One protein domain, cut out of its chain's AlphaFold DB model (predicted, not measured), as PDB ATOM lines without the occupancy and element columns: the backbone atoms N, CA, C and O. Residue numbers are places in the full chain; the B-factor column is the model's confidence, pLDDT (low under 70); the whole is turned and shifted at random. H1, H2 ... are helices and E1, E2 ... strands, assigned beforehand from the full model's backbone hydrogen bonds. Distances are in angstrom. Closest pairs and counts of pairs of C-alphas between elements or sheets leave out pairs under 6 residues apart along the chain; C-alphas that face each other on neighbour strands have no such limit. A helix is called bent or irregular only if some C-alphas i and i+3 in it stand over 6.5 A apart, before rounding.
ATOM      1  N   THR A   2     117.512 174.591 129.082       80.88
ATOM      2  CA  THR A   2     117.765 173.912 127.808       80.88
ATOM      3  C   THR A   2     119.227 174.109 127.413       80.88
ATOM      4  O   THR A   2     119.878 175.027 127.911       80.88
ATOM      5  N   LEU A   3     119.742 173.221 126.571       78.62
ATOM      6  CA  LEU A   3     121.092 173.264 126.019       78.62
ATOM      7  C   LEU A   3     120.997 173.224 124.496       78.62
ATOM      8  O   LEU A   3     120.231 172.422 123.957       78.62
ATOM      9  N   ASP A   4     121.789 174.059 123.832       78.69
ATOM     10  CA  ASP A   4     121.929 174.057 122.379       78.69
ATOM     11  C   ASP A   4     123.158 173.239 121.979       78.69
ATOM     12  O   ASP A   4     124.228 173.375 122.577       78.69
ATOM     13  N   ASP A   5     123.022 172.390 120.963       75.12
ATOM     14  CA  ASP A   5     124.164 171.689 120.382       75.12
ATOM     15  C   ASP A   5     124.924 172.552 119.353       75.12
ATOM     16  O   ASP A   5     124.554 173.683 119.025       75.12
ATOM     17  N   ILE A   6     126.011 172.005 118.797       67.00
ATOM     18  CA  ILE A   6     126.849 172.689 117.795       67.00
ATOM     19  C   ILE A   6     126.115 173.007 116.475       67.00
ATOM     20  O   ILE A   6     126.626 173.780 115.659       67.00
ATOM     21  N   THR A   7     124.928 172.430 116.270       75.00
ATOM     22  CA  THR A   7     124.034 172.666 115.130       75.00
ATOM     23  C   THR A   7     122.870 173.607 115.468       75.00
ATOM     24  O   THR A   7     122.041 173.867 114.600       75.00
ATOM     25  N   ALA A   8     122.851 174.176 116.684       77.25
ATOM     26  CA  ALA A   8     121.786 175.012 117.244       77.25
ATOM     27  C   ALA A   8     120.460 174.272 117.502       77.25
ATOM     28  O   ALA A   8     119.398 174.892 117.573       77.25
ATOM     29  N   ARG A   9     120.503 172.945 117.667       84.50
ATOM     30  CA  ARG A   9     119.352 172.181 118.148       84.50
ATOM     31  C   ARG A   9     119.260 172.300 119.665       84.50
ATOM     32  O   ARG A   9     120.199 171.952 120.374       84.50
ATOM     33  N   THR A  10     118.093 172.710 120.148       88.06
ATOM     34  CA  THR A  10     117.815 172.875 121.577       88.06
ATOM     35  C   THR A  10     117.201 171.607 122.175       88.06
ATOM     36  O   THR A  10     116.210 171.085 121.662       88.06
ATOM     37  N   LEU A  11     117.753 171.125 123.290       86.88
ATOM     38  CA  LEU A  11     117.228 169.996 124.068       86.88
ATOM     39  C   LEU A  11     117.102 170.362 125.556       86.88
ATOM     40  O   LEU A  11     117.885 171.167 126.065       86.88
ATOM     41  N   PRO A  12     116.153 169.775 126.308       87.31
ATOM     42  CA  PRO A  12     116.122 169.924 127.759       87.31
ATOM     43  C   PRO A  12     117.408 169.385 128.396       87.31
ATOM     44  O   PRO A  12     117.842 168.276 128.089       87.31
ATOM     45  N   ALA A  13     118.000 170.130 129.334       81.94
ATOM     46  CA  ALA A  13     119.270 169.741 129.963       81.94
ATOM     47  C   ALA A  13     119.200 168.359 130.644       81.94
ATOM     48  O   ALA A  13     120.163 167.597 130.607       81.94
ATOM     49  N   LYS A  14     118.036 168.006 131.210       82.19
ATOM     50  CA  LYS A  14     117.777 166.683 131.801       82.19
ATOM     51  C   LYS A  14     117.889 165.545 130.780       82.19
ATOM     52  O   LYS A  14     118.381 164.472 131.116       82.19
ATOM     53  N   ASP A  15     117.462 165.790 129.543       85.19
ATOM     54  CA  ASP A  15     117.448 164.781 128.491       85.19
ATOM     55  C   ASP A  15     118.866 164.595 127.962       85.19
ATOM     56  O   ASP A  15     119.320 163.464 127.829       85.19
ATOM     57  N   VAL A  16     119.605 165.697 127.774       85.94
ATOM     58  CA  VAL A  16     121.037 165.656 127.445       85.94
ATOM     59  C   VAL A  16     121.804 164.870 128.506       85.94
ATOM     60  O   VAL A  16     122.500 163.921 128.165       85.94
ATOM     61  N   PHE A  17     121.612 165.186 129.788       85.06
ATOM     62  CA  PHE A  17     122.261 164.472 130.889       85.06
ATOM     63  C   PHE A  17     121.916 162.973 130.900       85.06
ATOM     64  O   PHE A  17     122.805 162.128 131.010       85.06
ATOM     65  N   SER A  18     120.636 162.624 130.723       84.69
ATOM     66  CA  SER A  18     120.213 161.222 130.648       84.69
ATOM     67  C   SER A  18     120.823 160.491 129.452       84.69
ATOM     68  O   SER A  18     121.173 159.317 129.583       84.69
ATOM     69  N   LEU A  19     120.924 161.144 128.292       87.00
ATOM     70  CA  LEU A  19     121.547 160.574 127.099       87.00
ATOM     71  C   LEU A  19     123.054 160.401 127.295       87.00
ATOM     72  O   LEU A  19     123.584 159.359 126.922       87.00
ATOM     73  N   SER A  20     123.728 161.358 127.939       85.19
ATOM     74  CA  SER A  20     125.151 161.260 128.271       85.19
ATOM     75  C   SER A  20     125.447 160.082 129.195       85.19
ATOM     76  O   SER A  20     126.387 159.341 128.932       85.19
ATOM     77  N   ILE A  21     124.631 159.848 130.233       83.56
ATOM     78  CA  ILE A  21     124.803 158.678 131.114       83.56
ATOM     79  C   ILE A  21     124.682 157.374 130.322       83.56
ATOM     80  O   ILE A  21     125.501 156.476 130.507       83.56
ATOM     81  N   ARG A  22     123.680 157.266 129.437       84.00
ATOM     82  CA  ARG A  22     123.509 156.076 128.589       84.00
ATOM     83  C   ARG A  22     124.712 155.882 127.674       84.00
ATOM     84  O   ARG A  22     125.330 154.832 127.730       84.00
ATOM     85  N   ALA A  23     125.107 156.919 126.939       86.69
ATOM     86  CA  ALA A  23     126.246 156.860 126.029       86.69
ATOM     87  C   ALA A  23     127.555 156.477 126.742       86.69
ATOM     88  O   ALA A  23     128.303 155.645 126.241       86.69
ATOM     89  N   LEU A  24     127.824 157.041 127.927       85.88
ATOM     90  CA  LEU A  24     129.009 156.703 128.722       85.88
ATOM     91  C   LEU A  24     128.966 155.263 129.245       85.88
ATOM     92  O   LEU A  24     129.989 154.583 129.234       85.88
ATOM     93  N   LYS A  25     127.794 154.791 129.690       83.00
ATOM     94  CA  LYS A  25     127.600 153.400 130.116       83.00
ATOM     95  C   LYS A  25     127.833 152.439 128.950       83.00
ATOM     96  O   LYS A  25     128.561 151.466 129.118       83.00
ATOM     97  N   ASP A  26     127.222 152.708 127.801       84.69
ATOM     98  CA  ASP A  26     127.309 151.849 126.620       84.69
ATOM     99  C   ASP A  26     128.758 151.795 126.115       84.69
ATOM    100  O   ASP A  26     129.306 150.712 125.926       84.69
ATOM    101  N   HIS A  27     129.435 152.947 126.044       86.75
ATOM    102  CA  HIS A  27     130.853 153.013 125.693       86.75
ATOM    103  C   HIS A  27     131.753 152.245 126.675       86.75
ATOM    104  O   HIS A  27     132.664 151.533 126.254       86.75
ATOM    105  N   LEU A  28     131.496 152.351 127.986       83.88
ATOM    106  CA  LEU A  28     132.229 151.585 128.997       83.88
ATOM    107  C   LEU A  28     132.041 150.074 128.803       83.88
ATOM    108  O   LEU A  28     133.009 149.327 128.914       83.88
ATOM    109  N   LEU A  29     130.819 149.621 128.516       82.88
ATOM    110  CA  LEU A  29     130.532 148.207 128.259       82.88
ATOM    111  C   LEU A  29     131.270 147.696 127.016       82.88
ATOM    112  O   LEU A  29     131.902 146.643 127.086       82.88
ATOM    113  N   GLU A  30     131.260 148.462 125.922       86.25
ATOM    114  CA  GLU A  30     132.018 148.133 124.709       86.25
ATOM    115  C   GLU A  30     133.524 148.015 124.986       86.25
ATOM    116  O   GLU A  30     134.188 147.108 124.484       86.25
ATOM    117  N   GLU A  31     134.084 148.924 125.787       85.81
ATOM    118  CA  GLU A  31     135.509 148.906 126.116       85.81
ATOM    119  C   GLU A  31     135.874 147.719 127.021       85.81
ATOM    120  O   GLU A  31     136.876 147.041 126.794       85.81
ATOM    121  N   LEU A  32     135.029 147.399 128.007       83.38
ATOM    122  CA  LEU A  32     135.198 146.222 128.865       83.38
ATOM    123  C   LEU A  32     135.116 144.906 128.081       83.38
ATOM    124  O   LEU A  32     135.831 143.951 128.415       83.38
ATOM    125  N   GLU A  33     134.271 144.854 127.050       83.12
ATOM    126  CA  GLU A  33     134.183 143.722 126.131       83.12
ATOM    127  C   GLU A  33     135.456 143.597 125.285       83.12
ATOM    128  O   GLU A  33     136.054 142.517 125.248       83.12
ATOM    129  N   LYS A  34     135.928 144.698 124.679       86.81
ATOM    130  CA  LYS A  34     137.189 144.732 123.910       86.81
ATOM    131  C   LYS A  34     138.389 144.290 124.741       86.81
ATOM    132  O   LYS A  34     139.269 143.603 124.228       86.81
ATOM    133  N   GLN A  35     138.417 144.650 126.023       85.56
ATOM    134  CA  GLN A  35     139.483 144.268 126.951       85.56
ATOM    135  C   GLN A  35     139.351 142.834 127.494       85.56
ATOM    136  O   GLN A  35     140.188 142.396 128.280       85.56
ATOM    137  N   GLY A  36     138.324 142.078 127.087       82.00
ATOM    138  CA  GLY A  36     138.185 140.664 127.439       82.00
ATOM    139  C   GLY A  36     137.881 140.414 128.918       82.00
ATOM    140  O   GLY A  36     138.121 139.316 129.415       82.00
ATOM    141  N   THR A  37     137.329 141.402 129.631       77.69
ATOM    142  CA  THR A  37     137.060 141.312 131.082       77.69
ATOM    143  C   THR A  37     135.968 140.298 131.451       77.69
ATOM    144  O   THR A  37     135.777 139.989 132.626       77.69
ATOM    145  N   GLY A  38     135.224 139.786 130.463       71.81
ATOM    146  CA  GLY A  38     134.099 138.869 130.660       71.81
ATOM    147  C   GLY A  38     132.791 139.553 131.079       71.81
ATOM    148  O   GLY A  38     131.759 138.887 131.152       71.81
ATOM    149  N   LEU A  39     132.801 140.872 131.300       67.31
ATOM    150  CA  LEU A  39     131.610 141.690 131.539       67.31
ATOM    151  C   LEU A  39     130.968 142.033 130.189       67.31
ATOM    152  O   LEU A  39     131.363 142.995 129.543       67.31
ATOM    153  N   LYS A  40     130.037 141.193 129.728       59.91
ATOM    154  CA  LYS A  40     129.577 141.218 128.327       59.91
ATOM    155  C   LYS A  40     128.263 141.939 128.055       59.91
ATOM    156  O   LYS A  40     127.983 142.207 126.896       59.91
ATOM    157  N   THR A  41     127.422 142.203 129.052       59.06
ATOM    158  CA  THR A  41     126.038 142.602 128.730       59.06
ATOM    159  C   THR A  41     125.426 143.615 129.673       59.06
ATOM    160  O   THR A  41     124.711 144.495 129.205       59.06
ATOM    161  N   GLU A  42     125.717 143.570 130.972       60.44
ATOM    162  CA  GLU A  42     125.164 144.538 131.915       60.44
ATOM    163  C   GLU A  42     126.119 144.773 133.083       60.44
ATOM    164  O   GLU A  42     126.617 143.838 133.708       60.44
ATOM    165  N   ILE A  43     126.329 146.043 133.426       61.53
ATOM    166  CA  ILE A  43     126.623 146.413 134.808       61.53
ATOM    167  C   ILE A  43     125.256 146.364 135.500       61.53
ATOM    168  O   ILE A  43     124.396 147.172 135.129       61.53
ATOM    169  N   PRO A  44     125.010 145.437 136.451       62.72
ATOM    170  CA  PRO A  44     123.770 145.437 137.219       62.72
ATOM    171  C   PRO A  44     123.513 146.844 137.758       62.72
ATOM    172  O   PRO A  44     124.455 147.486 138.222       62.72
ATOM    173  N   GLY A  45     122.274 147.341 137.702       57.44
ATOM    174  CA  GLY A  45     121.959 148.718 138.119       57.44
ATOM    175  C   GLY A  45     122.434 149.046 139.542       57.44
ATOM    176  O   GLY A  45     122.858 150.163 139.810       57.44
ATOM    177  N   GLU A  46     122.475 148.040 140.417       61.00
ATOM    178  CA  GLU A  46     122.999 148.120 141.789       61.00
ATOM    179  C   GLU A  46     124.519 148.365 141.877       61.00
ATOM    180  O   GLU A  46     125.029 148.722 142.935       61.00
ATOM    181  N   ARG A  47     125.258 148.186 140.774       68.50
ATOM    182  CA  ARG A  47     126.705 148.434 140.666       68.50
ATOM    183  C   ARG A  47     127.044 149.770 140.000       68.50
ATOM    184  O   ARG A  47     128.224 150.100 139.906       68.50
ATOM    185  N   LEU A  48     126.048 150.536 139.545       74.38
ATOM    186  CA  LEU A  48     126.249 151.899 139.057       74.38
ATOM    187  C   LEU A  48     125.901 152.889 140.169       74.38
ATOM    188  O   LEU A  48     124.761 152.965 140.621       74.38
ATOM    189  N   LEU A  49     126.887 153.674 140.591       81.44
ATOM    190  CA  LEU A  49     126.720 154.673 141.640       81.44
ATOM    191  C   LEU A  49     126.917 156.072 141.063       81.44
ATOM    192  O   LEU A  49     127.873 156.321 140.333       81.44
TER     193      LEU A  49
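What this domain is: This is residues 2 to 49 of the 409 residues of an uncharacterized protein of Mytilus coruscus (UniProt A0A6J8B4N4). One long straight helix, H1, makes the long axis, with a small two-strand hairpin, E1 and E2, at the end where it begins, and a tail without a named element, residues 35 to 49, that turns at the other end and folds back toward the second half of H1. Between these two ends, residues 17 to 24 of H1 stand free, and the parts are joined in a row rather than gathered round a core. The printed part has 48 residues, with two named strands and one named helix in the order E1, E2, H1 along the chain. The two strands form one antiparallel sheet in the order E1, E2, and the class is mixed, helices and strands. The whole is only just loose, close to extended, with a radius of gyration of the C-alphas of 14.2 A, and its outline is flat, with spans of 40 by 23 by 12 A.

How they stand to each other: The first strand, E1, is residues 2 to 4, and the second, E2, is residues 10 to 12; they are antiparallel neighbours and form a hairpin, with an angle of 148 degrees between their N-to-C directions. Three pairs of their C-alphas face each other: 2 and 12 at 4.3 A, 3 and 11 at 5.4 A, and 4 and 10 at 4.4 A. Across the pair, N 3 and O 11 are within hydrogen-bond range at 2.8 A, and N 11 and O 3 at 2.9 A. The helix, H1, is residues 13 to 34 and follows E2 by a tight link with 0 residues between them. E1 and H1 have 3 pairs of C-alphas within 8 A, and the closest C-alphas of the two, those of Thr 2 and Ala 13, are 4.9 A apart. Their centres are 19.1 A apart. Residues 13 to 16 of H1 make its pairs of C-alphas within 10 A of the two strands, 10 such pairs with E1 and 1 with E2. Residues 17 to 24, which belong to H1, stand free, with no C-alpha 8 or more apart along the chain within 10 A. In the backbone of H1, every O i to N i+4 pair is within hydrogen-bond range.

Where its parts are: E1, Thr 2 to Asp 4, begins with C-alpha 2 at (117.765, 173.912, 127.808). A tight link of 5 residues leads from E1 to E2, Thr 10 to Pro 12. H1, Ala 13 to Lys 34, has 22 residues and is 31.4 A long from its first to its last C-alpha; it is neither bent nor irregular. It begins with C-alpha 13 at (119.270, 169.741, 129.963) and ends with C-alpha 34 at (137.189, 144.732, 123.910). Residues 35 to 49 hold no named element, though 45 to 47 are a short run of helix, and the last printed C-alpha, that of Leu 49, is at (126.720, 154.673, 141.640).

The domain as a whole: The two C-alphas farthest apart, those of Ala 8 and Gly 38, are 40.5 A apart, while those of Thr 2 and Leu 49, the first and last printed, are 25.3 A apart. The C-alphas of residues 35 to 49 lie 12 to 20 A from the mean of all C-alphas. The printed part has no cut, and neither of its two links is long. The mean pLDDT of the printed part is 78.6, and 10 residues are under 70, namely residue 6 and residues 39 to 47.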